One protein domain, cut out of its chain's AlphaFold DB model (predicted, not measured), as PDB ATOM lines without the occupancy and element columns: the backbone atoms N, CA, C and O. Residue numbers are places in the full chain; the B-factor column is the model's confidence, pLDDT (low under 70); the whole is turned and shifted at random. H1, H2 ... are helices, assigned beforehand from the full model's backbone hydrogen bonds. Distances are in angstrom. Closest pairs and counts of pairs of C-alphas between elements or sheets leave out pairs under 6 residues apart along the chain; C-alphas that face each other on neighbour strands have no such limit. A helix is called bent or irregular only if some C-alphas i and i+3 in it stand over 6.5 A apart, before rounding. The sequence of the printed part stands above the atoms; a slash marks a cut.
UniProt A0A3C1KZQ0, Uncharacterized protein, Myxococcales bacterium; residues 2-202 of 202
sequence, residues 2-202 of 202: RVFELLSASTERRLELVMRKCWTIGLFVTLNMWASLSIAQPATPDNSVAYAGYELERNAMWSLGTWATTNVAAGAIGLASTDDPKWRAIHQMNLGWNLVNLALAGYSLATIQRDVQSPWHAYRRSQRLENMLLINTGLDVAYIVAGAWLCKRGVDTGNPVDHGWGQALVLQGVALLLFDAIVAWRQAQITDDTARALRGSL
ATOM      1  N   ARG A   2      11.367 -40.948  -8.172       68.56
ATOM      2  CA  ARG A   2      12.676 -40.363  -7.779       68.56
ATOM      3  C   ARG A   2      12.726 -38.844  -7.513       68.56
ATOM      4  O   ARG A   2      13.500 -38.397  -6.677       68.56
ATOM      5  N   VAL A   3      11.922 -38.034  -8.208       65.75
ATOM      6  CA  VAL A   3      11.908 -36.563  -8.013       65.75
ATOM      7  C   VAL A   3      11.306 -36.178  -6.657       65.75
ATOM      8  O   VAL A   3      11.769 -35.237  -6.020       65.75
ATOM      9  N   PHE A   4      10.314 -36.936  -6.187       65.69
ATOM     10  CA  PHE A   4       9.645 -36.680  -4.911       65.69
ATOM     11  C   PHE A   4      10.564 -37.015  -3.723       65.69
ATOM     12  O   PHE A   4      10.656 -36.244  -2.772       65.69
ATOM     13  N   GLU A   5      11.337 -38.100  -3.832       67.12
ATOM     14  CA  GLU A   5      12.360 -38.478  -2.848       67.12
ATOM     15  C   GLU A   5      13.481 -37.431  -2.752       67.12
ATOM     16  O   GLU A   5      13.846 -37.023  -1.651       67.12
ATOM     17  N   LEU A   6      13.974 -36.919  -3.887       66.00
ATOM     18  CA  LEU A   6      15.014 -35.882  -3.916       66.00
ATOM     19  C   LEU A   6      14.553 -34.556  -3.299       66.00
ATOM     20  O   LEU A   6      15.316 -33.913  -2.573       66.00
ATOM     21  N   LEU A   7      13.305 -34.154  -3.553       63.97
ATOM     22  CA  LEU A   7      12.732 -32.950  -2.954       63.97
ATOM     23  C   LEU A   7      12.551 -33.114  -1.442       63.97
ATOM     24  O   LEU A   7      12.952 -32.214  -0.699       63.97
ATOM     25  N   SER A   8      12.059 -34.269  -0.978       71.62
ATOM     26  CA  SER A   8      11.938 -34.557   0.460       71.62
ATOM     27  C   SER A   8      13.301 -34.535   1.165       71.62
ATOM     28  O   SER A   8      13.484 -33.773   2.112       71.62
ATOM     29  N   ALA A   9      14.314 -35.203   0.603       63.75
ATOM     30  CA  ALA A   9      15.657 -35.276   1.174       63.75
ATOM     31  C   ALA A   9      16.396 -33.923   1.177       63.75
ATOM     32  O   ALA A   9      17.254 -33.682   2.030       63.75
ATOM     33  N   SER A  10      16.098 -33.030   0.224       72.44
ATOM     34  CA  SER A  10      16.636 -31.659   0.215       72.44
ATOM     35  C   SER A  10      15.969 -30.760   1.263       72.44
ATOM     36  O   SER A  10      16.627 -29.910   1.869       72.44
ATOM     37  N   THR A  11      14.673 -30.974   1.498       68.88
ATOM     38  CA  THR A  11      13.864 -30.212   2.452       68.88
ATOM     39  C   THR A  11      14.224 -30.612   3.878       68.88
ATOM     40  O   THR A  11      14.477 -29.745   4.707       68.88
ATOM     41  N   GLU A  12      14.377 -31.912   4.132       67.75
ATOM     42  CA  GLU A  12      14.850 -32.460   5.405       67.75
ATOM     43  C   GLU A  12      16.261 -31.978   5.746       67.75
ATOM     44  O   GLU A  12      16.477 -31.467   6.840       67.75
ATOM     45  N   ARG A  13      17.202 -31.987   4.790       65.88
ATOM     46  CA  ARG A  13      18.552 -31.433   5.013       65.88
ATOM     47  C   ARG A  13      18.548 -29.940   5.338       65.88
ATOM     48  O   ARG A  13      19.344 -29.499   6.162       65.88
ATOM     49  N   ARG A  14      17.678 -29.147   4.704       59.66
ATOM     50  CA  ARG A  14      17.524 -27.713   5.017       59.66
ATOM     51  C   ARG A  14      16.906 -27.505   6.397       59.66
ATOM     52  O   ARG A  14      17.380 -26.646   7.136       59.66
ATOM     53  N   LEU A  15      15.901 -28.301   6.756       51.16
ATOM     54  CA  LEU A  15      15.261 -28.267   8.069       51.16
ATOM     55  C   LEU A  15      16.225 -28.698   9.177       51.16
ATOM     56  O   LEU A  15      16.297 -28.016  10.189       51.16
ATOM     57  N   GLU A  16      17.036 -29.735   8.970       56.16
ATOM     58  CA  GLU A  16      18.085 -30.145   9.908       56.16
ATOM     59  C   GLU A  16      19.181 -29.091  10.059       56.16
ATOM     60  O   GLU A  16      19.658 -28.863  11.168       56.16
ATOM     61  N   LEU A  17      19.585 -28.414   8.979       55.72
ATOM     62  CA  LEU A  17      20.597 -27.359   9.056       55.72
ATOM     63  C   LEU A  17      20.078 -26.138   9.825       55.72
ATOM     64  O   LEU A  17      20.799 -25.570  10.643       55.72
ATOM     65  N   VAL A  18      18.824 -25.748   9.577       53.28
ATOM     66  CA  VAL A  18      18.144 -24.662  10.295       53.28
ATOM     67  C   VAL A  18      17.936 -25.058  11.752       53.28
ATOM     68  O   VAL A  18      18.371 -24.330  12.632       53.28
ATOM     69  N   MET A  19      17.399 -26.247  12.028       47.53
ATOM     70  CA  MET A  19      17.230 -26.762  13.389       47.53
ATOM     71  C   MET A  19      18.570 -26.860  14.126       47.53
ATOM     72  O   MET A  19      18.667 -26.368  15.244       47.53
ATOM     73  N   ARG A  20      19.648 -27.367  13.512       52.38
ATOM     74  CA  ARG A  20      20.988 -27.376  14.132       52.38
ATOM     75  C   ARG A  20      21.492 -25.967  14.436       52.38
ATOM     76  O   ARG A  20      22.074 -25.781  15.499       52.38
ATOM     77  N   LYS A  21      21.243 -24.975  13.572       51.25
ATOM     78  CA  LYS A  21      21.596 -23.560  13.813       51.25
ATOM     79  C   LYS A  21      20.753 -22.912  14.927       51.25
ATOM     80  O   LYS A  21      21.298 -22.185  15.751       51.25
ATOM     81  N   CYS A  22      19.455 -23.209  15.007       49.44
ATOM     82  CA  CYS A  22      18.556 -22.700  16.053       49.44
ATOM     83  C   CYS A  22      18.857 -23.318  17.425       49.44
ATOM     84  O   CYS A  22      18.896 -22.615  18.434       49.44
ATOM     85  N   TRP A  23      19.104 -24.629  17.456       45.00
ATOM     86  CA  TRP A  23      19.411 -25.375  18.673       45.00
ATOM     87  C   TRP A  23      20.799 -25.040  19.223       45.00
ATOM     88  O   TRP A  23      20.945 -24.898  20.430       45.00
ATOM     89  N   THR A  24      21.812 -24.842  18.373       48.66
ATOM     90  CA  THR A  24      23.166 -24.495  18.847       48.66
ATOM     91  C   THR A  24      23.255 -23.103  19.460       48.66
ATOM     92  O   THR A  24      24.062 -22.915  20.356       48.66
ATOM     93  N   ILE A  25      22.422 -22.141  19.058       51.59
ATOM     94  CA  ILE A  25      22.438 -20.794  19.652       51.59
ATOM     95  C   ILE A  25      21.531 -20.739  20.881       51.59
ATOM     96  O   ILE A  25      21.960 -20.250  21.919       51.59
ATOM     97  N   GLY A  26      20.327 -21.320  20.814       51.34
ATOM     98  CA  GLY A  26      19.409 -21.375  21.954       51.34
ATOM     99  C   GLY A  26      20.011 -22.086  23.168       51.34
ATOM    100  O   GLY A  26      20.015 -21.516  24.253       51.34
ATOM    101  N   LEU A  27      20.603 -23.275  22.982       52.38
ATOM    102  CA  LEU A  27      21.209 -24.031  24.086       52.38
ATOM    103  C   LEU A  27      22.473 -23.346  24.629       52.38
ATOM    104  O   LEU A  27      22.689 -23.336  25.835       52.38
ATOM    105  N   PHE A  28      23.311 -22.765  23.763       48.38
ATOM    106  CA  PHE A  28      24.593 -22.166  24.162       48.38
ATOM    107  C   PHE A  28      24.411 -20.798  24.843       48.38
ATOM    108  O   PHE A  28      25.168 -20.457  25.752       48.38
ATOM    109  N   VAL A  29      23.367 -20.044  24.477       52.03
ATOM    110  CA  VAL A  29      22.985 -18.766  25.109       52.03
ATOM    111  C   VAL A  29      22.350 -18.974  26.488       52.03
ATOM    112  O   VAL A  29      22.582 -18.167  27.389       52.03
ATOM    113  N   THR A  30      21.609 -20.069  26.696       54.81
ATOM    114  CA  THR A  30      20.991 -20.388  27.995       54.81
ATOM    115  C   THR A  30      21.909 -21.181  28.930       54.81
ATOM    116  O   THR A  30      21.840 -20.999  30.143       54.81
ATOM    117  N   LEU A  31      22.805 -22.033  28.412       52.09
ATOM    118  CA  LEU A  31      23.714 -22.837  29.249       52.09
ATOM    119  C   LEU A  31      24.796 -22.001  29.944       52.09
ATOM    120  O   LEU A  31      25.228 -22.370  31.029       52.09
ATOM    121  N   ASN A  32      25.195 -20.850  29.395       50.41
ATOM    122  CA  ASN A  32      26.183 -19.975  30.046       50.41
ATOM    123  C   ASN A  32      25.621 -19.202  31.254       50.41
ATOM    124  O   ASN A  32      26.390 -18.701  32.071       50.41
ATOM    125  N   MET A  33      24.298 -19.185  31.438       57.19
ATOM    126  CA  MET A  33      23.664 -18.694  32.665       57.19
ATOM    127  C   MET A  33      23.957 -19.614  33.870       57.19
ATOM    128  O   MET A  33      23.823 -19.198  35.012       57.19
ATOM    129  N   TRP A  34      24.460 -20.840  33.660       53.75
ATOM    130  CA  TRP A  34      24.968 -21.684  34.753       53.75
ATOM    131  C   TRP A  34      26.266 -21.154  35.381       53.75
ATOM    132  O   TRP A  34      26.575 -21.517  36.513       53.75
ATOM    133  N   ALA A  35      26.997 -20.235  34.736       49.09
ATOM    134  CA  ALA A  35      28.093 -19.521  35.399       49.09
ATOM    135  C   ALA A  35      27.590 -18.651  36.574       49.09
ATOM    136  O   ALA A  35      28.350 -18.363  37.501       49.09
ATOM    137  N   SER A  36      26.290 -18.325  36.608       53.12
ATOM    138  CA  SER A  36      25.607 -17.706  37.749       53.12
ATOM    139  C   SER A  36      25.551 -18.596  39.000       53.12
ATOM    140  O   SER A  36      25.220 -18.092  40.071       53.12
ATOM    141  N   LEU A  37      25.965 -19.874  38.943       52.69
ATOM    142  CA  LEU A  37      26.268 -20.643  40.162       52.69
ATOM    143  C   LEU A  37      27.358 -19.986  41.022       52.69
ATOM    144  O   LEU A  37      27.413 -20.242  42.222       52.69
ATOM    145  N   SER A  38      28.175 -19.105  40.444       52.81
ATOM    146  CA  SER A  38      29.144 -18.281  41.176       52.81
ATOM    147  C   SER A  38      28.454 -17.245  42.076       52.81
ATOM    148  O   SER A  38      28.915 -16.990  43.181       52.81
ATOM    149  N   ILE A  39      27.303 -16.703  41.647       58.44
ATOM    150  CA  ILE A  39      26.414 -15.869  42.482       58.44
ATOM    151  C   ILE A  39      25.769 -16.727  43.585       58.44
ATOM    152  O   ILE A  39      25.424 -16.237  44.657       58.44
ATOM    153  N   ALA A  40      25.608 -18.028  43.328       49.22
ATOM    154  CA  ALA A  40      25.036 -18.979  44.267       49.22
ATOM    155  C   ALA A  40      26.042 -19.561  45.284       49.22
ATOM    156  O   ALA A  40      25.634 -20.327  46.162       49.22
ATOM    157  N   GLN A  41      27.330 -19.219  45.195       56.75
ATOM    158  CA  GLN A  41      28.296 -19.629  46.210       56.75
ATOM    159  C   GLN A  41      27.941 -18.931  47.535       56.75
ATOM    160  O   GLN A  41      27.770 -17.709  47.546       56.75
ATOM    161  N   PRO A  42      27.780 -19.676  48.643       51.38
ATOM    162  CA  PRO A  42      27.576 -19.062  49.945       51.38
ATOM    163  C   PRO A  42      28.759 -18.143  50.264       51.38
ATOM    164  O   PRO A  42      29.903 -18.462  49.936       51.38
ATOM    165  N   ALA A  43      28.479 -17.001  50.898       52.97
ATOM    166  CA  ALA A  43      29.526 -16.151  51.448       52.97
ATOM    167  C   ALA A  43      30.448 -17.024  52.314       52.97
ATOM    168  O   ALA A  43      29.965 -17.773  53.168       52.97
ATOM    169  N   THR A  44      31.760 -16.998  52.062       50.06
ATOM    170  CA  THR A  44      32.692 -17.682  52.957       50.06
ATOM    171  C   THR A  44      32.560 -17.099  54.374       50.06
ATOM    172  O   THR A  44      32.200 -15.934  54.538       50.06
ATOM    173  N   PRO A  45      32.830 -17.872  55.436       48.53
ATOM    174  CA  PRO A  45      32.707 -17.373  56.810       48.53
ATOM    175  C   PRO A  45      33.571 -16.131  57.114       48.53
ATOM    176  O   PRO A  45      33.317 -15.434  58.090       48.53
ATOM    177  N   ASP A  46      34.585 -15.868  56.282       48.66
ATOM    178  CA  ASP A  46      35.565 -14.786  56.429       48.66
ATOM    179  C   ASP A  46      35.102 -13.438  55.830       48.66
ATOM    180  O   ASP A  46      35.508 -12.366  56.282       48.66
ATOM    181  N   ASN A  47      34.177 -13.432  54.860       55.88
ATOM    182  CA  ASN A  47      33.498 -12.198  54.463       55.88
ATOM    183  C   ASN A  47      32.453 -11.892  55.524       55.88
ATOM    184  O   ASN A  47      31.331 -12.395  55.477       55.88
ATOM    185  N   SER A  48      32.832 -11.025  56.467       66.19
ATOM    186  CA  SER A  48      31.884 -10.400  57.385       66.19
ATOM    187  C   SER A  48      30.622 -10.006  56.615       66.19
ATOM    188  O   SER A  48      30.701  -9.495  55.495       66.19
ATOM    189  N   VAL A  49      29.457 -10.267  57.208       66.56
ATOM    190  CA  VAL A  49      28.131 -10.030  56.612       66.56
ATOM    191  C   VAL A  49      28.014  -8.630  55.979       66.56
ATOM    192  O   VAL A  49      27.303  -8.441  54.995       66.56
ATOM    193  N   ALA A  50      28.813  -7.676  56.469       67.50
ATOM    194  CA  ALA A  50      29.057  -6.373  55.867       67.50
ATOM    195  C   ALA A  50      29.351  -6.412  54.350       67.50
ATOM    196  O   ALA A  50      28.770  -5.625  53.616       67.50
ATOM    197  N   TYR A  51      30.192  -7.318  53.840       77.44
ATOM    198  CA  TYR A  51      30.614  -7.326  52.428       77.44
ATOM    199  C   TYR A  51      29.762  -8.204  51.503       77.44
ATOM    200  O   TYR A  51      29.969  -8.186  50.289       77.44
ATOM    201  N   ALA A  52      28.795  -8.956  52.034       81.12
ATOM    202  CA  ALA A  52      28.027  -9.918  51.246       81.12
ATOM    203  C   ALA A  52      27.249  -9.258  50.090       81.12
ATOM    204  O   ALA A  52      27.286  -9.749  48.963       81.12
ATOM    205  N   GLY A  53      26.622  -8.099  50.329       82.44
ATOM    206  CA  GLY A  53      25.906  -7.355  49.281       82.44
ATOM    207  C   GLY A  53      26.829  -6.790  48.191       82.44
ATOM    208  O   GLY A  53      26.446  -6.708  47.026       82.44
ATOM    209  N   TYR A  54      28.074  -6.442  48.536       86.19
ATOM    210  CA  TYR A  54      29.067  -6.028  47.542       86.19
ATOM    211  C   TYR A  54      29.442  -7.180  46.612       86.19
ATOM    212  O   TYR A  54      29.426  -7.006  45.393       86.19
ATOM    213  N   GLU A  55      29.741  -8.352  47.172       85.69
ATOM    214  CA  GLU A  55      30.100  -9.522  46.371       85.69
ATOM    215  C   GLU A  55      28.923 -10.007  45.520       85.69
ATOM    216  O   GLU A  55      29.129 -10.369  44.362       85.69
ATOM    217  N   LEU A  56      27.689  -9.947  46.036       86.75
ATOM    218  CA  LEU A  56      26.495 -10.270  45.255       86.75
ATOM    219  C   LEU A  56      26.379  -9.373  44.016       86.75
ATOM    220  O   LEU A  56      26.300  -9.886  42.901       86.75
ATOM    221  N   GLU A  57      26.421  -8.048  44.190       88.50
ATOM    222  CA  GLU A  57      26.361  -7.100  43.068       88.50
ATOM    223  C   GLU A  57      27.513  -7.313  42.081       88.50
ATOM    224  O   GLU A  57      27.306  -7.357  40.868       88.50
ATOM    225  N   ARG A  58      28.736  -7.492  42.588       89.19
ATOM    226  CA  ARG A  58      29.922  -7.704  41.757       89.19
ATOM    227  C   ARG A  58      29.808  -8.987  40.933       89.19
ATOM    228  O   ARG A  58      30.065  -8.964  39.730       89.19
ATOM    229  N   ASN A  59      29.409 -10.092  41.555       87.50
ATOM    230  CA  ASN A  59      29.265 -11.385  40.889       87.50
ATOM    231  C   ASN A  59      28.098 -11.385  39.896       87.50
ATOM    232  O   ASN A  59      28.217 -11.971  38.815       87.50
ATOM    233  N   ALA A  60      27.004 -10.693  40.224       88.94
ATOM    234  CA  ALA A  60      25.897 -10.467  39.304       88.94
ATOM    235  C   ALA A  60      26.376  -9.749  38.035       88.94
ATOM    236  O   ALA A  60      26.127 -10.229  36.930       88.94
ATOM    237  N   MET A  61      27.149  -8.668  38.172       91.81
ATOM    238  CA  MET A  61      27.648  -7.913  37.020       91.81
ATOM    239  C   MET A  61      28.697  -8.670  36.203       91.81
ATOM    240  O   MET A  61      28.667  -8.595  34.977       91.81
ATOM    241  N   TRP A  62      29.580  -9.454  36.830       89.31
ATOM    242  CA  TRP A  62      30.469 -10.355  36.086       89.31
ATOM    243  C   TRP A  62      29.691 -11.399  35.290       89.31
ATOM    244  O   TRP A  62      29.982 -11.608  34.115       89.31
ATOM    245  N   SER A  63      28.667 -12.006  35.896       87.69
ATOM    246  CA  SER A  63      27.822 -12.988  35.211       87.69
ATOM    247  C   SER A  63      27.092 -12.359  34.023       87.69
ATOM    248  O   SER A  63      27.118 -12.914  32.923       87.69
ATOM    249  N   LEU A  64      26.508 -11.169  34.219       88.50
ATOM    250  CA  LEU A  64      25.848 -10.408  33.161       88.50
ATOM    251  C   LEU A  64      26.828 -10.039  32.041       88.50
ATOM    252  O   LEU A  64      26.513 -10.230  30.872       88.50
ATOM    253  N   GLY A  65      28.028  -9.560  32.377       91.81
ATOM    254  CA  GLY A  65      29.057  -9.179  31.407       91.81
ATOM    255  C   GLY A  65      29.589 -10.363  30.597       91.81
ATOM    256  O   GLY A  65      29.746 -10.254  29.378       91.81
ATOM    257  N   THR A  66      29.817 -11.514  31.235       87.38
ATOM    258  CA  THR A  66      30.199 -12.755  30.544       87.38
ATOM    259  C   THR A  66      29.097 -13.199  29.590       87.38
ATOM    260  O   THR A  66      29.363 -13.422  28.409       87.38
ATOM    261  N   TRP A  67      27.852 -13.262  30.069       84.75
ATOM    262  CA  TRP A  67      26.709 -13.634  29.242       84.75
ATOM    263  C   TRP A  67      26.522 -12.676  28.060       84.75
ATOM    264  O   TRP A  67      26.361 -13.116  26.919       84.75
ATOM    265  N   ALA A  68      26.632 -11.373  28.311       91.38
ATOM    266  CA  ALA A  68      26.533 -10.341  27.295       91.38
ATOM    267  C   ALA A  68      27.629 -10.476  26.232       91.38
ATOM    268  O   ALA A  68      27.338 -10.471  25.038       91.38
ATOM    269  N   THR A  69      28.880 -10.691  26.640       91.50
ATOM    270  CA  THR A  69      30.011 -10.872  25.716       91.50
ATOM    271  C   THR A  69      29.802 -12.080  24.800       91.50
ATOM    272  O   THR A  69      29.967 -11.973  23.582       91.50
ATOM    273  N   THR A  70      29.374 -13.219  25.357       86.12
ATOM    274  CA  THR A  70      29.062 -14.424  24.574       86.12
ATOM    275  C   THR A  70      27.941 -14.165  23.568       86.12
ATOM    276  O   THR A  70      28.034 -14.582  22.413       86.12
ATOM    277  N   ASN A  71      26.902 -13.431  23.968       86.75
ATOM    278  CA  ASN A  71      25.781 -13.099  23.095       86.75
ATOM    279  C   ASN A  71      26.120 -12.067  22.016       86.75
ATOM    280  O   ASN A  71      25.608 -12.175  20.901       86.75
ATOM    281  N   VAL A  72      26.997 -11.103  22.302       93.25
ATOM    282  CA  VAL A  72      27.526 -10.180  21.289       93.25
ATOM    283  C   VAL A  72      28.279 -10.967  20.219       93.25
ATOM    284  O   VAL A  72      27.994 -10.803  19.033       93.25
ATOM    285  N   ALA A  73      29.175 -11.878  20.617       88.06
ATOM    286  CA  ALA A  73      29.908 -12.723  19.677       88.06
ATOM    287  C   ALA A  73      28.965 -13.620  18.855       88.06
ATOM    288  O   ALA A  73      29.048 -13.651  17.627       88.06
ATOM    289  N   ALA A  74      28.019 -14.297  19.515       84.94
ATOM    290  CA  ALA A  74      27.035 -15.149  18.849       84.94
ATOM    291  C   ALA A  74      26.127 -14.356  17.894       84.94
ATOM    292  O   ALA A  74      25.864 -14.801  16.777       84.94
ATOM    293  N   GLY A  75      25.679 -13.166  18.300       88.94
ATOM    294  CA  GLY A  75      24.887 -12.262  17.468       88.94
ATOM    295  C   GLY A  75      25.667 -11.769  16.249       88.94
ATOM    296  O   GLY A  75      25.136 -11.784  15.142       88.94
ATOM    297  N   ALA A  76      26.942 -11.409  16.418       91.88
ATOM    298  CA  ALA A  76      27.809 -10.974  15.321       91.88
ATOM    299  C   ALA A  76      28.038 -12.099  14.299       91.88
ATOM    300  O   ALA A  76      27.854 -11.896  13.098       91.88
ATOM    301  N   ILE A  77      28.372 -13.305  14.773       86.38
ATOM    302  CA  ILE A  77      28.540 -14.492  13.921       86.38
ATOM    303  C   ILE A  77      27.220 -14.837  13.221       86.38
ATOM    304  O   ILE A  77      27.207 -15.108  12.020       86.38
ATOM    305  N   GLY A  78      26.096 -14.799  13.940       86.19
ATOM    306  CA  GLY A  78      24.771 -15.081  13.390       86.19
ATOM    307  C   GLY A  78      24.364 -14.099  12.290       86.19
ATOM    308  O   GLY A  78      23.882 -14.519  11.238       86.19
ATOM    309  N   LEU A  79      24.633 -12.803  12.484       88.62
ATOM    310  CA  LEU A  79      24.417 -11.758  11.479       88.62
ATOM    311  C   LEU A  79      25.275 -11.942  10.224       88.62
ATOM    312  O   LEU A  79      24.803 -11.669   9.119       88.62
ATOM    313  N   ALA A  80      26.521 -12.383  10.390       90.19
ATOM    314  CA  ALA A  80      27.443 -12.618   9.282       90.19
ATOM    315  C   ALA A  80      27.151 -13.920   8.515       90.19
ATOM    316  O   ALA A  80      27.582 -14.065   7.376       90.19
ATOM    317  N   SER A  81      26.434 -14.871   9.126       84.94
ATOM    318  CA  SER A  81      26.242 -16.231   8.595       84.94
ATOM    319  C   SER A  81      24.801 -16.574   8.198       84.94
ATOM    320  O   SER A  81      24.517 -17.727   7.845       84.94
ATOM    321  N   THR A  82      23.892 -15.596   8.257       89.31
ATOM    322  CA  THR A  82      22.468 -15.794   7.967       89.31
ATOM    323  C   THR A  82      21.924 -14.752   6.997       89.31
ATOM    324  O   THR A  82      22.088 -13.551   7.211       89.31
ATOM    325  N   ASP A  83      21.203 -15.229   5.981       90.94
ATOM    326  CA  ASP A  83      20.540 -14.396   4.968       90.94
ATOM    327  C   ASP A  83      19.036 -14.228   5.220       90.94
ATOM    328  O   ASP A  83      18.440 -13.243   4.789       90.94
ATOM    329  N   ASP A  84      18.413 -15.160   5.950       93.00
ATOM    330  CA  ASP A  84      16.983 -15.099   6.262       93.00
ATOM    331  C   ASP A  84      16.654 -13.833   7.083       93.00
ATOM    332  O   ASP A  84      17.219 -13.651   8.169       93.00
ATOM    333  N   PRO A  85      15.736 -12.962   6.617       94.31
ATOM    334  CA  PRO A  85      15.482 -11.672   7.255       94.31
ATOM    335  C   PRO A  85      15.033 -11.765   8.717       94.31
ATOM    336  O   PRO A  85      15.416 -10.921   9.528       94.31
ATOM    337  N   LYS A  86      14.260 -12.796   9.078       93.38
ATOM    338  CA  LYS A  86      13.783 -12.992  10.451       93.38
ATOM    339  C   LYS A  86      14.936 -13.403  11.359       93.38
ATOM    340  O   LYS A  86      15.110 -12.834  12.433       93.38
ATOM    341  N   TRP A  87      15.752 -14.361  10.927       90.44
ATOM    342  CA  TRP A  87      16.919 -14.790  11.700       90.44
ATOM    343  C   TRP A  87      17.967 -13.684  11.835       90.44
ATOM    344  O   TRP A  87      18.513 -13.482  12.919       90.44
ATOM    345  N   ARG A  88      18.191 -12.900  10.777       94.12
ATOM    346  CA  ARG A  88      19.030 -11.696  10.842       94.12
ATOM    347  C   ARG A  88      18.514 -10.706  11.880       94.12
ATOM    348  O   ARG A  88      19.308 -10.204  12.670       94.12
ATOM    349  N   ALA A  89      17.202 -10.471  11.922       95.56
ATOM    350  CA  ALA A  89      16.582  -9.602  12.914       95.56
ATOM    351  C   ALA A  89      16.785 -10.122  14.351       95.56
ATOM    352  O   ALA A  89      17.147  -9.340  15.230       95.56
ATOM    353  N   ILE A  90      16.658 -11.435  14.586       93.00
ATOM    354  CA  ILE A  90      16.958 -12.051  15.894       93.00
ATOM    355  C   ILE A  90      18.409 -11.776  16.303       93.00
ATOM    356  O   ILE A  90      18.660 -11.318  17.416       93.00
ATOM    357  N   HIS A  91      19.373 -12.014  15.408       91.25
ATOM    358  CA  HIS A  91      20.792 -11.800  15.700       91.25
ATOM    359  C   HIS A  91      21.147 -10.323  15.896       91.25
ATOM    360  O   HIS A  91      21.950 -10.003  16.771       91.25
ATOM    361  N   GLN A  92      20.516  -9.425  15.133       95.31
ATOM    362  CA  GLN A  92      20.653  -7.979  15.298       95.31
ATOM    363  C   GLN A  92      20.192  -7.532  16.680       95.31
ATOM    364  O   GLN A  92      20.922  -6.820  17.368       95.31
ATOM    365  N   MET A  93      19.001  -7.970  17.090       94.44
ATOM    366  CA  MET A  93      18.456  -7.626  18.395       94.44
ATOM    367  C   MET A  93      19.295  -8.244  19.519       94.44
ATOM    368  O   MET A  93      19.611  -7.557  20.484       94.44
ATOM    369  N   ASN A  94      19.744  -9.496  19.364       91.25
ATOM    370  CA  ASN A  94      20.629 -10.150  20.329       91.25
ATOM    371  C   ASN A  94      21.936  -9.374  20.522       91.25
ATOM    372  O   ASN A  94      22.332  -9.113  21.654       91.25
ATOM    373  N   LEU A  95      22.589  -8.980  19.424       93.50
ATOM    374  CA  LEU A  95      23.819  -8.194  19.468       93.50
ATOM    375  C   LEU A  95      23.580  -6.831  20.123       93.50
ATOM    376  O   LEU A  95      24.301  -6.470  21.048       93.50
ATOM    377  N   GLY A  96      22.564  -6.091  19.670       94.81
ATOM    378  CA  GLY A  96      22.274  -4.748  20.172       94.81
ATOM    379  C   GLY A  96      21.945  -4.743  21.663       94.81
ATOM    380  O   GLY A  96      22.535  -3.978  22.421       94.81
ATOM    381  N   TRP A  97      21.064  -5.643  22.097       91.25
ATOM    382  CA  TRP A  97      20.668  -5.747  23.499       91.25
ATOM    383  C   TRP A  97      21.837  -6.141  24.403       91.25
ATOM    384  O   TRP A  97      22.041  -5.565  25.469       91.25
ATOM    385  N   ASN A  98      22.680  -7.070  23.950       94.06
ATOM    386  CA  ASN A  98      23.818  -7.502  24.750       94.06
ATOM    387  C   ASN A  98      24.964  -6.488  24.781       94.06
ATOM    388  O   ASN A  98      25.702  -6.460  25.759       94.06
ATOM    389  N   LEU A  99      25.078  -5.588  23.803       97.44
ATOM    390  CA  LEU A  99      25.959  -4.425  23.945       97.44
ATOM    391  C   LEU A  99      25.495  -3.496  25.076       97.44
ATOM    392  O   LEU A  99      26.335  -3.009  25.832       97.44
ATOM    393  N   VAL A 100      24.182  -3.294  25.237       95.94
ATOM    394  CA  VAL A 100      23.622  -2.528  26.368       95.94
ATOM    395  C   VAL A 100      23.945  -3.222  27.692       95.94
ATOM    396  O   VAL A 100      24.487  -2.587  28.594       95.94
ATOM    397  N   ASN A 101      23.707  -4.533  27.790       93.44
ATOM    398  CA  ASN A 101      24.009  -5.302  29.004       93.44
ATOM    399  C   ASN A 101      25.501  -5.289  29.348       93.44
ATOM    400  O   ASN A 101      25.867  -5.130  30.511       93.44
ATOM    401  N   LEU A 102      26.372  -5.407  28.344       95.12
ATOM    402  CA  LEU A 102      27.818  -5.339  28.535       95.12
ATOM    403  C   LEU A 102      28.254  -3.957  29.037       95.12
ATOM    404  O   LEU A 102      29.094  -3.869  29.932       95.12
ATOM    405  N   ALA A 103      27.665  -2.885  28.500       97.38
ATOM    406  CA  ALA A 103      27.924  -1.524  28.959       97.38
ATOM    407  C   ALA A 103      27.451  -1.309  30.407       97.38
ATOM    408  O   ALA A 103      28.193  -0.740  31.205       97.38
ATOM    409  N   LEU A 104      26.262  -1.807  30.767       94.12
ATOM    410  CA  LEU A 104      25.741  -1.759  32.138       94.12
ATOM    411  C   LEU A 104      26.639  -2.531  33.112       94.12
ATOM    412  O   LEU A 104      27.035  -1.984  34.142       94.12
ATOM    413  N   ALA A 105      27.017  -3.761  32.760       92.81
ATOM    414  CA  ALA A 105      27.924  -4.582  33.556       92.81
ATOM    415  C   ALA A 105      29.285  -3.897  33.743       92.81
ATOM    416  O   ALA A 105      29.772  -3.780  34.868       92.81
ATOM    417  N   GLY A 106      29.879  -3.392  32.658       96.12
ATOM    418  CA  GLY A 106      31.162  -2.691  32.691       96.12
ATOM    419  C   GLY A 106      31.116  -1.416  33.531       96.12
ATOM    420  O   GLY A 106      31.982  -1.207  34.379       96.12
ATOM    421  N   TYR A 107      30.080  -0.592  33.356       96.62
ATOM    422  CA  TYR A 107      29.885   0.620  34.152       96.62
ATOM    423  C   TYR A 107      29.702   0.298  35.639       96.62
ATOM    424  O   TYR A 107      30.335   0.922  36.494       96.62
ATOM    425  N   SER A 108      28.876  -0.700  35.962       92.69
ATOM    426  CA  SER A 108      28.663  -1.110  37.347       92.69
ATOM    427  C   SER A 108      29.953  -1.638  37.970       92.69
ATOM    428  O   SER A 108      30.318  -1.204  39.055       92.69
ATOM    429  N   LEU A 109      30.704  -2.506  37.283       92.56
ATOM    430  CA  LEU A 109      31.989  -3.018  37.778       92.56
ATOM    431  C   LEU A 109      33.051  -1.922  37.951       92.56
ATOM    432  O   LEU A 109      33.881  -2.023  38.850       92.56
ATOM    433  N   ALA A 110      33.024  -0.874  37.125       94.69
ATOM    434  CA  ALA A 110      33.944   0.256  37.233       94.69
ATOM    435  C   ALA A 110      33.600   1.216  38.386       94.69
ATOM    436  O   ALA A 110      34.470   1.943  38.861       94.69
ATOM    437  N   THR A 111      32.337   1.248  38.820       92.25
ATOM    438  CA  THR A 111      31.836   2.215  39.813       92.25
ATOM    439  C   THR A 111      31.463   1.590  41.154       92.25
ATOM    440  O   THR A 111      31.283   2.314  42.136       92.25
ATOM    441  N   ILE A 112      31.354   0.261  41.226       87.44
ATOM    442  CA  ILE A 112      31.019  -0.464  42.447       87.44
ATOM    443  C   ILE A 112      32.124  -0.285  43.493       87.44
ATOM    444  O   ILE A 112      33.294  -0.588  43.273       87.44
ATOM    445  N   GLN A 113      31.742   0.213  44.664       85.12
ATOM    446  CA  GLN A 113      32.658   0.430  45.779       85.12
ATOM    447  C   GLN A 113      32.507  -0.695  46.798       85.12
ATOM    448  O   GLN A 113      31.385  -1.076  47.141       85.12
ATOM    449  N   ARG A 114      33.644  -1.185  47.307       78.81
ATOM    450  CA  ARG A 114      33.726  -2.215  48.360       78.81
ATOM    451  C   ARG A 114      33.364  -1.683  49.752       78.81
ATOM    452  O   ARG A 114      33.426  -2.416  50.730       78.81
ATOM    453  N   ASP A 115      33.024  -0.407  49.861       67.12
ATOM    454  CA  ASP A 115      33.045   0.281  51.139       67.12
ATOM    455  C   ASP A 115      31.765   0.048  51.951       67.12
ATOM    456  O   ASP A 115      30.677   0.503  51.591       67.12
ATOM    457  N   VAL A 116      31.905  -0.676  53.060       64.75
ATOM    458  CA  VAL A 116      30.843  -0.901  54.046       64.75
ATOM    459  C   VAL A 116      31.365  -0.439  55.397       64.75
ATOM    460  O   VAL A 116      31.655  -1.226  56.290       64.75
ATOM    461  N   GLN A 117      31.529   0.880  55.520       65.69
ATOM    462  CA  GLN A 117      32.094   1.513  56.716       65.69
ATOM    463  C   GLN A 117      31.177   1.425  57.947       65.69
ATOM    464  O   GLN A 117      31.614   1.690  59.063       65.69
ATOM    465  N   SER A 118      29.895   1.084  57.769       70.88
ATOM    466  CA  SER A 118      28.944   0.935  58.874       70.88
ATOM    467  C   SER A 118      27.727   0.076  58.492       70.88
ATOM    468  O   SER A 118      27.409  -0.047  57.303       70.88
ATOM    469  N   PRO A 119      26.973  -0.450  59.480       71.31
ATOM    470  CA  PRO A 119      25.691  -1.123  59.241       71.31
ATOM    471  C   PRO A 119      24.687  -0.267  58.451       71.31
ATOM    472  O   PRO A 119      23.903  -0.785  57.657       71.31
ATOM    473  N   TRP A 120      24.740   1.059  58.610       75.69
ATOM    474  CA  TRP A 120      23.905   1.990  57.849       75.69
ATOM    475  C   TRP A 120      24.262   2.022  56.356       75.69
ATOM    476  O   TRP A 120      23.366   2.073  55.510       75.69
ATOM    477  N   HIS A 121      25.553   1.943  56.010       77.81
ATOM    478  CA  HIS A 121      25.987   1.836  54.614       77.81
ATOM    479  C   HIS A 121      25.539   0.514  53.981       77.81
ATOM    480  O   HIS A 121      25.056   0.529  52.848       77.81
ATOM    481  N   ALA A 122      25.612  -0.600  54.720       76.19
ATOM    482  CA  ALA A 122      25.095  -1.895  54.267       76.19
ATOM    483  C   ALA A 122      23.583  -1.837  53.988       76.19
ATOM    484  O   ALA A 122      23.130  -2.248  52.921       76.19
ATOM    485  N   TYR A 123      22.808  -1.248  54.904       79.38
ATOM    486  CA  TYR A 123      21.362  -1.081  54.741       79.38
ATOM    487  C   TYR A 123      21.006  -0.227  53.516       79.38
ATOM    488  O   TYR A 123      20.178  -0.619  52.693       79.38
ATOM    489  N   ARG A 124      21.666   0.928  53.347       83.56
ATOM    490  CA  ARG A 124      21.455   1.796  52.178       83.56
ATOM    491  C   ARG A 124      21.814   1.110  50.864       83.56
ATOM    492  O   ARG A 124      21.150   1.352  49.858       83.56
ATOM    493  N   ARG A 125      22.850   0.270  50.864       85.00
ATOM    494  CA  ARG A 125      23.232  -0.535  49.704       85.00
ATOM    495  C   ARG A 125      22.154  -1.561  49.354       85.00
ATOM    496  O   ARG A 125      21.743  -1.596  48.201       85.00
ATOM    497  N   SER A 126      21.651  -2.304  50.346       84.19
ATOM    498  CA  SER A 126      20.541  -3.258  50.172       84.19
ATOM    499  C   SER A 126      19.329  -2.585  49.534       84.19
ATOM    500  O   SER A 126      18.871  -2.998  48.475       84.19
ATOM    501  N   GLN A 127      18.891  -1.463  50.112       87.62
ATOM    502  CA  GLN A 127      17.776  -0.662  49.600       87.62
ATOM    503  C   GLN A 127      18.006  -0.189  48.160       87.62
ATOM    504  O   GLN A 127      17.093  -0.205  47.337       87.62
ATOM    505  N   ARG A 128      19.225   0.245  47.822       90.00
ATOM    506  CA  ARG A 128      19.556   0.655  46.451       90.00
ATOM    507  C   ARG A 128      19.447  -0.520  45.480       90.00
ATOM    508  O   ARG A 128      18.856  -0.349  44.417       90.00
ATOM    509  N   LEU A 129      20.008  -1.673  45.837       88.44
ATOM    510  CA  LEU A 129      19.972  -2.863  44.994       88.44
ATOM    511  C   LEU A 129      18.541  -3.372  44.799       88.44
ATOM    512  O   LEU A 129      18.140  -3.620  43.668       88.44
ATOM    513  N   GLU A 130      17.753  -3.458  45.870       89.69
ATOM    514  CA  GLU A 130      16.342  -3.864  45.817       89.69
ATOM    515  C   GLU A 130      15.528  -2.958  44.884       89.69
ATOM    516  O   GLU A 130      14.809  -3.445  44.014       89.69
ATOM    517  N   ASN A 131      15.701  -1.636  44.992       91.56
ATOM    518  CA  ASN A 131      15.033  -0.688  44.100       91.56
ATOM    519  C   ASN A 131      15.474  -0.849  42.636       91.56
ATOM    520  O   ASN A 131      14.641  -0.782  41.734       91.56
ATOM    521  N   MET A 132      16.767  -1.078  42.385       90.62
ATOM    522  CA  MET A 132      17.278  -1.329  41.033       90.62
ATOM    523  C   MET A 132      16.703  -2.616  40.433       90.62
ATOM    524  O   MET A 132      16.258  -2.596  39.288       90.62
ATOM    525  N   LEU A 133      16.652  -3.702  41.209       90.12
ATOM    526  CA  LEU A 133      16.076  -4.980  40.781       90.12
ATOM    527  C   LEU A 133      14.578  -4.861  40.491       90.12
ATOM    528  O   LEU A 133      14.108  -5.422  39.508       90.12
ATOM    529  N   LEU A 134      13.829  -4.097  41.292       93.00
ATOM    530  CA  LEU A 134      12.405  -3.846  41.039       93.00
ATOM    531  C   LEU A 134      12.180  -3.077  39.733       93.00
ATOM    532  O   LEU A 134      11.288  -3.423  38.958       93.00
ATOM    533  N   ILE A 135      12.992  -2.045  39.480       93.56
ATOM    534  CA  ILE A 135      12.924  -1.275  38.234       93.56
ATOM    535  C   ILE A 135      13.251  -2.177  37.039       93.56
ATOM    536  O   ILE A 135      12.486  -2.184  36.074       93.56
ATOM    537  N   ASN A 136      14.331  -2.961  37.105       91.50
ATOM    538  CA  ASN A 136      14.710  -3.869  36.020       91.50
ATOM    539  C   ASN A 136      13.676  -4.974  35.796       91.50
ATOM    540  O   ASN A 136      13.258  -5.169  34.665       91.50
ATOM    541  N   THR A 137      13.143  -5.578  36.859       92.44
ATOM    542  CA  THR A 137      12.038  -6.545  36.770       92.44
ATOM    543  C   THR A 137      10.846  -5.953  36.010       92.44
ATOM    544  O   THR A 137      10.252  -6.604  35.149       92.44
ATOM    545  N   GLY A 138      10.493  -4.692  36.291       94.69
ATOM    546  CA  GLY A 138       9.445  -3.981  35.557       94.69
ATOM    547  C   GLY A 138       9.787  -3.766  34.078       94.69
ATOM    548  O   GLY A 138       8.930  -3.961  33.212       94.69
ATOM    549  N   LEU A 139      11.038  -3.403  33.779       94.69
ATOM    550  CA  LEU A 139      11.535  -3.261  32.409       94.69
ATOM    551  C   LEU A 139      11.530  -4.599  31.658       94.69
ATOM    552  O   LEU A 139      11.093  -4.635  30.512       94.69
ATOM    553  N   ASP A 140      11.917  -5.697  32.298       93.88
ATOM    554  CA  ASP A 140      11.929  -7.033  31.704       93.88
ATOM    555  C   ASP A 140      10.531  -7.496  31.315       93.88
ATOM    556  O   ASP A 140      10.313  -7.970  30.197       93.88
ATOM    557  N   VAL A 141       9.550  -7.269  32.191       97.31
ATOM    558  CA  VAL A 141       8.139  -7.496  31.861       97.31
ATOM    559  C   VAL A 141       7.718  -6.626  30.674       97.31
ATOM    560  O   VAL A 141       7.062  -7.125  29.755       97.31
ATOM    561  N   ALA A 142       8.123  -5.353  30.638       97.00
ATOM    562  CA  ALA A 142       7.831  -4.476  29.507       97.00
ATOM    563  C   ALA A 142       8.473  -4.977  28.198       97.00
ATOM    564  O   ALA A 142       7.808  -4.955  27.160       97.00
ATOM    565  N   TYR A 143       9.706  -5.494  28.229       94.44
ATOM    566  CA  TYR A 143      10.368  -6.088  27.062       94.44
ATOM    567  C   TYR A 143       9.656  -7.346  26.577       94.44
ATOM    568  O   TYR A 143       9.456  -7.501  25.373       94.44
ATOM    569  N   ILE A 144       9.217  -8.216  27.490       96.44
ATOM    570  CA  ILE A 144       8.448  -9.418  27.145       96.44
ATOM    571  C   ILE A 144       7.134  -9.026  26.467       96.44
ATOM    572  O   ILE A 144       6.802  -9.566  25.410       96.44
ATOM    573  N   VAL A 145       6.401  -8.063  27.030       98.38
ATOM    574  CA  VAL A 145       5.133  -7.581  26.462       98.38
ATOM    575  C   VAL A 145       5.355  -6.937  25.091       98.38
ATOM    576  O   VAL A 145       4.659  -7.278  24.133       98.38
ATOM    577  N   ALA A 146       6.344  -6.050  24.965       97.88
ATOM    578  CA  ALA A 146       6.688  -5.407  23.699       97.88
ATOM    579  C   ALA A 146       7.131  -6.431  22.643       97.88
ATOM    580  O   ALA A 146       6.724  -6.349  21.483       97.88
ATOM    581  N   GLY A 147       7.915  -7.430  23.046       97.44
ATOM    582  CA  GLY A 147       8.356  -8.515  22.184       97.44
ATOM    583  C   GLY A 147       7.196  -9.394  21.713       97.44
ATOM    584  O   GLY A 147       7.085  -9.679  20.523       97.44
ATOM    585  N   ALA A 148       6.275  -9.759  22.608       98.00
ATOM    586  CA  ALA A 148       5.074 -10.514  22.258       98.00
ATOM    587  C   ALA A 148       4.174  -9.734  21.285       98.00
ATOM    588  O   ALA A 148       3.663 -10.299  20.313       98.00
ATOM    589  N   TRP A 149       4.029  -8.425  21.501       98.38
ATOM    590  CA  TRP A 149       3.316  -7.543  20.582       98.38
ATOM    591  C   TRP A 149       3.989  -7.471  19.203       98.38
ATOM    592  O   TRP A 149       3.304  -7.611  18.189       98.38
ATOM    593  N   LEU A 150       5.318  -7.331  19.144       98.06
ATOM    594  CA  LEU A 150       6.084  -7.345  17.891       98.06
ATOM    595  C   LEU A 150       5.982  -8.687  17.158       98.06
ATOM    596  O   LEU A 150       5.784  -8.695  15.944       98.06
ATOM    597  N   CYS A 151       6.036  -9.811  17.878       95.06
ATOM    598  CA  CYS A 151       5.793 -11.140  17.314       95.06
ATOM    599  C   CYS A 151       4.432 -11.198  16.623       95.06
ATOM    600  O   CYS A 151       4.348 -11.570  15.452       95.06
ATOM    601  N   LYS A 152       3.373 -10.791  17.335       97.31
ATOM    602  CA  LYS A 152       2.015 -10.768  16.792       97.31
ATOM    603  C   LYS A 152       1.920  -9.859  15.567       97.31
ATOM    604  O   LYS A 152       1.435 -10.297  14.530       97.31
ATOM    605  N   ARG A 153       2.438  -8.631  15.652       97.62
ATOM    606  CA  ARG A 153       2.450  -7.680  14.532       97.62
ATOM    607  C   ARG A 153       3.198  -8.235  13.321       97.62
ATOM    608  O   ARG A 153       2.723  -8.094  12.200       97.62
ATOM    609  N   GLY A 154       4.345  -8.876  13.536       97.56
ATOM    610  CA  GLY A 154       5.147  -9.476  12.473       97.56
ATOM    611  C   GLY A 154       4.433 -10.626  11.767       97.56
ATOM    612  O   GLY A 154       4.512 -10.732  10.547       97.56
ATOM    613  N   VAL A 155       3.676 -11.442  12.505       95.88
ATOM    614  CA  VAL A 155       2.810 -12.477  11.919       95.88
ATOM    615  C   VAL A 155       1.649 -11.846  11.147       95.88
ATOM    616  O   VAL A 155       1.451 -12.182   9.982       95.88
ATOM    617  N   ASP A 156       0.934 -10.899  11.757       97.69
ATOM    618  CA  ASP A 156      -0.266 -10.280  11.175       97.69
ATOM    619  C   ASP A 156       0.050  -9.481   9.892       97.69
ATOM    620  O   ASP A 156      -0.771  -9.411   8.980       97.69
ATOM    621  N   THR A 157       1.246  -8.890   9.798       97.38
ATOM    622  CA  THR A 157       1.681  -8.073   8.646       97.38
ATOM    623  C   THR A 157       2.582  -8.819   7.662       97.38
ATOM    624  O   THR A 157       2.942  -8.268   6.623       97.38
ATOM    625  N   GLY A 158       2.994 -10.049   7.985       97.00
ATOM    626  CA  GLY A 158       4.015 -10.770   7.226       97.00
ATOM    627  C   GLY A 158       5.404 -10.118   7.276       97.00
ATOM    628  O   GLY A 158       6.230 -10.399   6.411       97.00
ATOM    629  N   ASN A 159       5.678  -9.247   8.257       97.88
ATOM    630  CA  ASN A 159       6.971  -8.592   8.432       97.88
ATOM    631  C   ASN A 159       7.946  -9.502   9.218       97.88
ATOM    632  O   ASN A 159       7.817  -9.643  10.441       97.88
ATOM    633  N   PRO A 160       8.967 -10.090   8.561       95.75
ATOM    634  CA  PRO A 160       9.905 -10.994   9.220       95.75
ATOM    635  C   PRO A 160      10.804 -10.289  10.244       95.75
ATOM    636  O   PRO A 160      11.254 -10.935  11.190       95.75
ATOM    637  N   VAL A 161      11.053  -8.983  10.089       97.19
ATOM    638  CA  VAL A 161      11.901  -8.209  11.009       97.19
ATOM    639  C   VAL A 161      11.197  -8.023  12.345       97.19
ATOM    640  O   VAL A 161      11.771  -8.356  13.376       97.19
ATOM    641  N   ASP A 162       9.939  -7.581  12.324       97.88
ATOM    642  CA  ASP A 162       9.125  -7.436  13.537       97.88
ATOM    643  C   ASP A 162       8.996  -8.763  14.284       97.88
ATOM    644  O   ASP A 162       9.159  -8.815  15.501       97.88
ATOM    645  N   HIS A 163       8.771  -9.853  13.546       96.00
ATOM    646  CA  HIS A 163       8.680 -11.181  14.139       96.00
ATOM    647  C   HIS A 163      10.008 -11.592  14.796       96.00
ATOM    648  O   HIS A 163      10.016 -12.035  15.944       96.00
ATOM    649  N   GLY A 164      11.137 -11.408  14.107       93.69
ATOM    650  CA  GLY A 164      12.452 -11.746  14.651       93.69
ATOM    651  C   GLY A 164      12.847 -10.885  15.855       93.69
ATOM    652  O   GLY A 164      13.311 -11.412  16.866       93.69
ATOM    653  N   TRP A 165      12.613  -9.573  15.795       96.00
ATOM    654  CA  TRP A 165      12.830  -8.666  16.927       96.00
ATOM    655  C   TRP A 165      11.951  -9.017  18.119       96.00
ATOM    656  O   TRP A 165      12.445  -9.040  19.244       96.00
ATOM    657  N   GLY A 166      10.681  -9.347  17.877       96.12
ATOM    658  CA  GLY A 166       9.768  -9.783  18.923       96.12
ATOM    659  C   GLY A 166      10.253 -11.044  19.636       96.12
ATOM    660  O   GLY A 166      10.301 -11.078  20.864       96.12
ATOM    661  N   GLN A 167      10.690 -12.054  18.872       93.69
ATOM    662  CA  GLN A 167      11.201 -13.312  19.428       93.69
ATOM    663  C   GLN A 167      12.452 -13.084  20.275       93.69
ATOM    664  O   GLN A 167      12.568 -13.635  21.370       93.69
ATOM    665  N   ALA A 168      13.368 -12.243  19.792       92.62
ATOM    666  CA  ALA A 168      14.561 -11.882  20.539       92.62
ATOM    667  C   ALA A 168      14.222 -11.113  21.825       92.62
ATOM    668  O   ALA A 168      14.732 -11.473  22.878       92.62
ATOM    669  N   LEU A 169      13.335 -10.115  21.778       94.50
ATOM    670  CA  LEU A 169      12.935  -9.335  22.959       94.50
ATOM    671  C   LEU A 169      12.288 -10.197  24.046       94.50
ATOM    672  O   LEU A 169      12.642 -10.056  25.213       94.50
ATOM    673  N   VAL A 170      11.398 -11.124  23.674       94.19
ATOM    674  CA  VAL A 170      10.808 -12.071  24.636       94.19
ATOM    675  C   VAL A 170      11.894 -12.939  25.266       94.19
ATOM    676  O   VAL A 170      11.933 -13.073  26.486       94.19
ATOM    677  N   LEU A 171      12.790 -13.508  24.454       89.62
ATOM    678  CA  LEU A 171      13.856 -14.376  24.950       89.62
ATOM    679  C   LEU A 171      14.789 -13.637  25.920       89.62
ATOM    680  O   LEU A 171      15.091 -14.156  26.991       89.62
ATOM    681  N   GLN A 172      15.230 -12.433  25.550       89.88
ATOM    682  CA  GLN A 172      16.109 -11.617  26.386       89.88
ATOM    683  C   GLN A 172      15.403 -11.172  27.670       89.88
ATOM    684  O   GLN A 172      15.977 -11.306  28.744       89.88
ATOM    685  N   GLY A 173      14.155 -10.704  27.577       91.94
ATOM    686  CA  GLY A 173      13.382 -10.271  28.739       91.94
ATOM    687  C   GLY A 173      13.119 -11.406  29.730       91.94
ATOM    688  O   GLY A 173      13.273 -11.215  30.927       91.94
ATOM    689  N   VAL A 174      12.808 -12.621  29.259       90.94
ATOM    690  CA  VAL A 174      12.653 -13.790  30.147       90.94
ATOM    691  C   VAL A 174      13.974 -14.153  30.829       90.94
ATOM    692  O   VAL A 174      13.980 -14.469  32.017       90.94
ATOM    693  N   ALA A 175      15.090 -14.113  30.099       87.50
ATOM    694  CA  ALA A 175      16.400 -14.417  30.668       87.50
ATOM    695  C   ALA A 175      16.812 -13.400  31.747       87.50
ATOM    696  O   ALA A 175      17.263 -13.806  32.818       87.50
ATOM    697  N   LEU A 176      16.617 -12.103  31.485       90.38
ATOM    698  CA  LEU A 176      16.902 -11.030  32.441       90.38
ATOM    699  C   LEU A 176      15.984 -11.099  33.666       90.38
ATOM    700  O   LEU A 176      16.479 -11.060  34.788       90.38
ATOM    701  N   LEU A 177      14.695 -11.384  33.467       91.19
ATOM    702  CA  LEU A 177      13.749 -11.537  34.570       91.19
ATOM    703  C   LEU A 177      14.149 -12.678  35.516       91.19
ATOM    704  O   LEU A 177      14.065 -12.552  36.737       91.19
ATOM    705  N   LEU A 178      14.594 -13.811  34.959       88.94
ATOM    706  CA  LEU A 178      15.099 -14.933  35.753       88.94
ATOM    707  C   LEU A 178      16.402 -14.576  36.476       88.94
ATOM    708  O   LEU A 178      16.585 -14.966  37.628       88.94
ATOM    709  N   PHE A 179      17.299 -13.847  35.812       88.31
ATOM    710  CA  PHE A 179      18.529 -13.348  36.420       88.31
ATOM    711  C   PHE A 179      18.226 -12.435  37.618       88.31
ATOM    712  O   PHE A 179      18.715 -12.701  38.718       88.31
ATOM    713  N   ASP A 180      17.357 -11.442  37.446       90.81
ATOM    714  CA  ASP A 180      16.958 -10.513  38.505       90.81
ATOM    715  C   ASP A 180      16.256 -11.226  39.660       90.81
ATOM    716  O   ASP A 180      16.550 -10.945  40.823       90.81
ATOM    717  N   ALA A 181      15.399 -12.212  39.374       90.31
ATOM    718  CA  ALA A 181      14.751 -13.019  40.404       90.31
ATOM    719  C   ALA A 181      15.764 -13.802  41.260       90.31
ATOM    720  O   ALA A 181      15.626 -13.870  42.484       90.31
ATOM    721  N   ILE A 182      16.808 -14.368  40.642       88.56
ATOM    722  CA  ILE A 182      17.878 -15.080  41.358       88.56
ATOM    723  C   ILE A 182      18.675 -14.111  42.238       88.56
ATOM    724  O   ILE A 182      18.956 -14.425  43.398       88.56
ATOM    725  N   VAL A 183      19.029 -12.934  41.712       89.69
ATOM    726  CA  VAL A 183      19.771 -11.915  42.470       89.69
ATOM    727  C   VAL A 183      18.923 -11.379  43.624       89.69
ATOM    728  O   VAL A 183      19.418 -11.295  44.745       89.69
ATOM    729  N   ALA A 184      17.637 -11.102  43.398       91.00
ATOM    730  CA  ALA A 184      16.703 -10.656  44.429       91.00
ATOM    731  C   ALA A 184      16.544 -11.695  45.546       91.00
ATOM    732  O   ALA A 184      16.595 -11.354  46.729       91.00
ATOM    733  N   TRP A 185      16.424 -12.978  45.189       89.38
ATOM    734  CA  TRP A 185      16.361 -14.066  46.165       89.38
ATOM    735  C   TRP A 185      17.632 -14.156  47.019       89.38
ATOM    736  O   TRP A 185      17.552 -14.329  48.236       89.38
ATOM    737  N   ARG A 186      18.811 -13.990  46.409       87.62
ATOM    738  CA  ARG A 186      20.082 -13.940  47.146       87.62
ATOM    739  C   ARG A 186      20.202 -12.711  48.031       87.62
ATOM    740  O   ARG A 186      20.656 -12.836  49.166       87.62
ATOM    741  N   GLN A 187      19.764 -11.553  47.550       88.94
ATOM    742  CA  GLN A 187      19.774 -10.331  48.342       88.94
ATOM    743  C   GLN A 187      18.898 -10.482  49.589       88.94
ATOM    744  O   GLN A 187      19.337 -10.118  50.676       88.94
ATOM    745  N   ALA A 188      17.718 -11.096  49.467       88.56
ATOM    746  CA  ALA A 188      16.839 -11.352  50.607       88.56
ATOM    747  C   ALA A 188      17.521 -12.200  51.701       88.56
ATOM    748  O   ALA A 188      17.450 -11.855  52.880       88.56
ATOM    749  N   GLN A 189      18.254 -13.255  51.319       86.19
ATOM    750  CA  GLN A 189      19.023 -14.075  52.270       86.19
ATOM    751  C   GLN A 189      20.087 -13.261  53.011       86.19
ATOM    752  O   GLN A 189      20.200 -13.357  54.232       86.19
ATOM    753  N   ILE A 190      20.838 -12.432  52.280       82.19
ATOM    754  CA  ILE A 190      21.882 -11.575  52.852       82.19
ATOM    755  C   ILE A 190      21.275 -10.574  53.837       82.19
ATOM    756  O   ILE A 190      21.824 -10.363  54.923       82.19
ATOM    757  N   THR A 191      20.135  -9.973  53.495       83.38
ATOM    758  CA  THR A 191      19.415  -9.054  54.383       83.38
ATOM    759  C   THR A 191      18.989  -9.753  55.679       83.38
ATOM    760  O   THR A 191      19.218  -9.218  56.768       83.38
ATOM    761  N   ASP A 192      18.461 -10.977  55.591       83.94
ATOM    762  CA  ASP A 192      18.057 -11.772  56.757       83.94
ATOM    763  C   ASP A 192      19.241 -12.189  57.645       83.94
ATOM    764  O   ASP A 192      19.143 -12.139  58.878       83.94
ATOM    765  N   ASP A 193      20.362 -12.596  57.043       80.50
ATOM    766  CA  ASP A 193      21.610 -12.911  57.752       80.50
ATOM    767  C   ASP A 193      22.156 -11.672  58.480       80.50
ATOM    768  O   ASP A 193      22.522 -11.745  59.657       80.50
ATOM    769  N   THR A 194      22.127 -10.508  57.821       76.81
ATOM    770  CA  THR A 194      22.546  -9.218  58.398       76.81
ATOM    771  C   THR A 194      21.687  -8.837  59.596       76.81
ATOM    772  O   THR A 194      22.210  -8.484  60.655       76.81
ATOM    773  N   ALA A 195      20.365  -8.957  59.468       79.19
ATOM    774  CA  ALA A 195      19.441  -8.662  60.556       79.19
ATOM    775  C   ALA A 195      19.633  -9.605  61.756       79.19
ATOM    776  O   ALA A 195      19.520  -9.177  62.907       79.19
ATOM    777  N   ARG A 196      19.935 -10.890  61.515       80.00
ATOM    778  CA  ARG A 196      20.249 -11.857  62.581       80.00
ATOM    779  C   ARG A 196      21.558 -11.526  63.295       80.00
ATOM    780  O   ARG A 196      21.564 -11.525  64.524       80.00
ATOM    781  N   ALA A 197      22.616 -11.197  62.556       73.69
ATOM    782  CA  ALA A 197      23.907 -10.829  63.134       73.69
ATOM    783  C   ALA A 197      23.807  -9.587  64.040       73.69
ATOM    784  O   ALA A 197      24.325  -9.605  65.152       73.69
ATOM    785  N   LEU A 198      23.071  -8.554  63.610       72.88
ATOM    786  CA  LEU A 198      22.860  -7.333  64.401       72.88
ATOM    787  C   LEU A 198      22.045  -7.572  65.682       72.88
ATOM    788  O   LEU A 198      22.287  -6.915  66.691       72.88
ATOM    789  N   ARG A 199      21.081  -8.503  65.659       77.94
ATOM    790  CA  ARG A 199      20.289  -8.863  66.850       77.94
ATOM    791  C   ARG A 199      21.068  -9.697  67.865       77.94
ATOM    792  O   ARG A 199      20.775  -9.592  69.044       77.94
ATOM    793  N   GLY A 200      22.013 -10.527  67.423       68.56
ATOM    794  CA  GLY A 200      22.827 -11.367  68.312       68.56
ATOM    795  C   GLY A 200      23.982 -10.634  69.005       68.56
ATOM    796  O   GLY A 200      24.611 -11.207  69.887       68.56
ATOM    797  N   SER A 201      24.279  -9.396  68.596       60.31
ATOM    798  CA  SER A 201      25.313  -8.535  69.189       60.31
ATOM    799  C   SER A 201      24.790  -7.542  70.239       60.31
ATOM    800  O   SER A 201      25.580  -6.751  70.753       60.31
ATOM    801  N   LEU A 202      23.478  -7.545  70.504       53.66
ATOM    802  CA  LEU A 202      22.792  -6.743  71.528       53.66
ATOM    803  C   LEU A 202      22.444  -7.622  72.732       53.66
ATOM    804  O   LEU A 202      22.502  -7.090  73.861       53.66
TER     805      LEU A 202
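This is residues 2 to 202 of the 202 residues of an uncharacterized protein of Myxococcales bacterium (UniProt A0A3C1KZQ0). This is a long up-and-down bundle in which two helical hairpins, H2 with H3 and H4 with H5, make the body, and H1 folds against H2 at one side with its later residues while residues 2 to 20 of H1 stick out past one end as a free arm. The printed part has 201 residues, with five named helices in the order H1 to H5, no named strand, and the class all helix. The whole is loose, with a radius of gyration of the C-alphas of 21.4 A, and spans 86 by 31 by 26 A.

Find C-alpha 2 at (12.676, -40.363, -7.779); from there H1 runs through residues 2 to 38 over 56.2 A. It is neither bent nor irregular, but only just: C-alphas 29 and 32 are 6.0 A apart. H2, residues 49 to 81, begins with C-alpha 49 at (28.131, -10.030, 56.612) and covers 48.5 A; it is irregular, with C-alphas 50 and 53 7.4 A apart. Next come H3, residues 85 to 111, 39.0 A long, and H4, residues 119 to 157, 56.4 A long. H5, residues 160 to 200, is the longest at 60.5 A and ends with C-alpha 200 at (22.827, -11.367, 68.312).

Start at H2, the hub, which touches the four other helices. It forms a hairpin with H3 at a shallow tilt of 29 degrees, closest at the C-alphas of Gly 75 and His 91, 4.5 A apart. H1 and H2 are a hairpin too; residues 25 to 38 touch residues 59 to 74, with the C-alphas of Ser 36 and Ser 63 closest at 5.8 A. Residues 49 to 60 of H2 touch residues 183 to 197 of H5, closest at the C-alphas of Val 49 and Thr 194, 5.9 A apart. Residues 50 to 57 of H2 touch residues 119 to 129 of H4, closest at the C-alphas of Ala 50 and Ala 122, 6.2 A apart. H4 and H5 form a hairpin at a shallow tilt of 19 degrees, and their closest C-alphas, Gly 147 and Gly 166, are 3.8 A apart. Residues 85 to 97 of H3 touch residues 160 to 172 of H5, closest at the C-alphas of Lys 86 and Pro 160, 4.5 A apart. H1 is apart from H3 and H4, and H3 is apart from H4. In H3, H4 and H5 every O i to N i+4 pair is within hydrogen-bond range, against 26 of 33 in H1 and 27 of 29 in H2.

The C-alphas farthest apart, Arg 2 and Leu 202, are 86.7 A from each other; without residues 2 to 20, which stand free, the body spans 67 by 27 by 25 A. The printed part has no cut and no long link. The model's mean pLDDT of the printed part is 81.1, and 53 residues are under 70, among them residues 11 to 50.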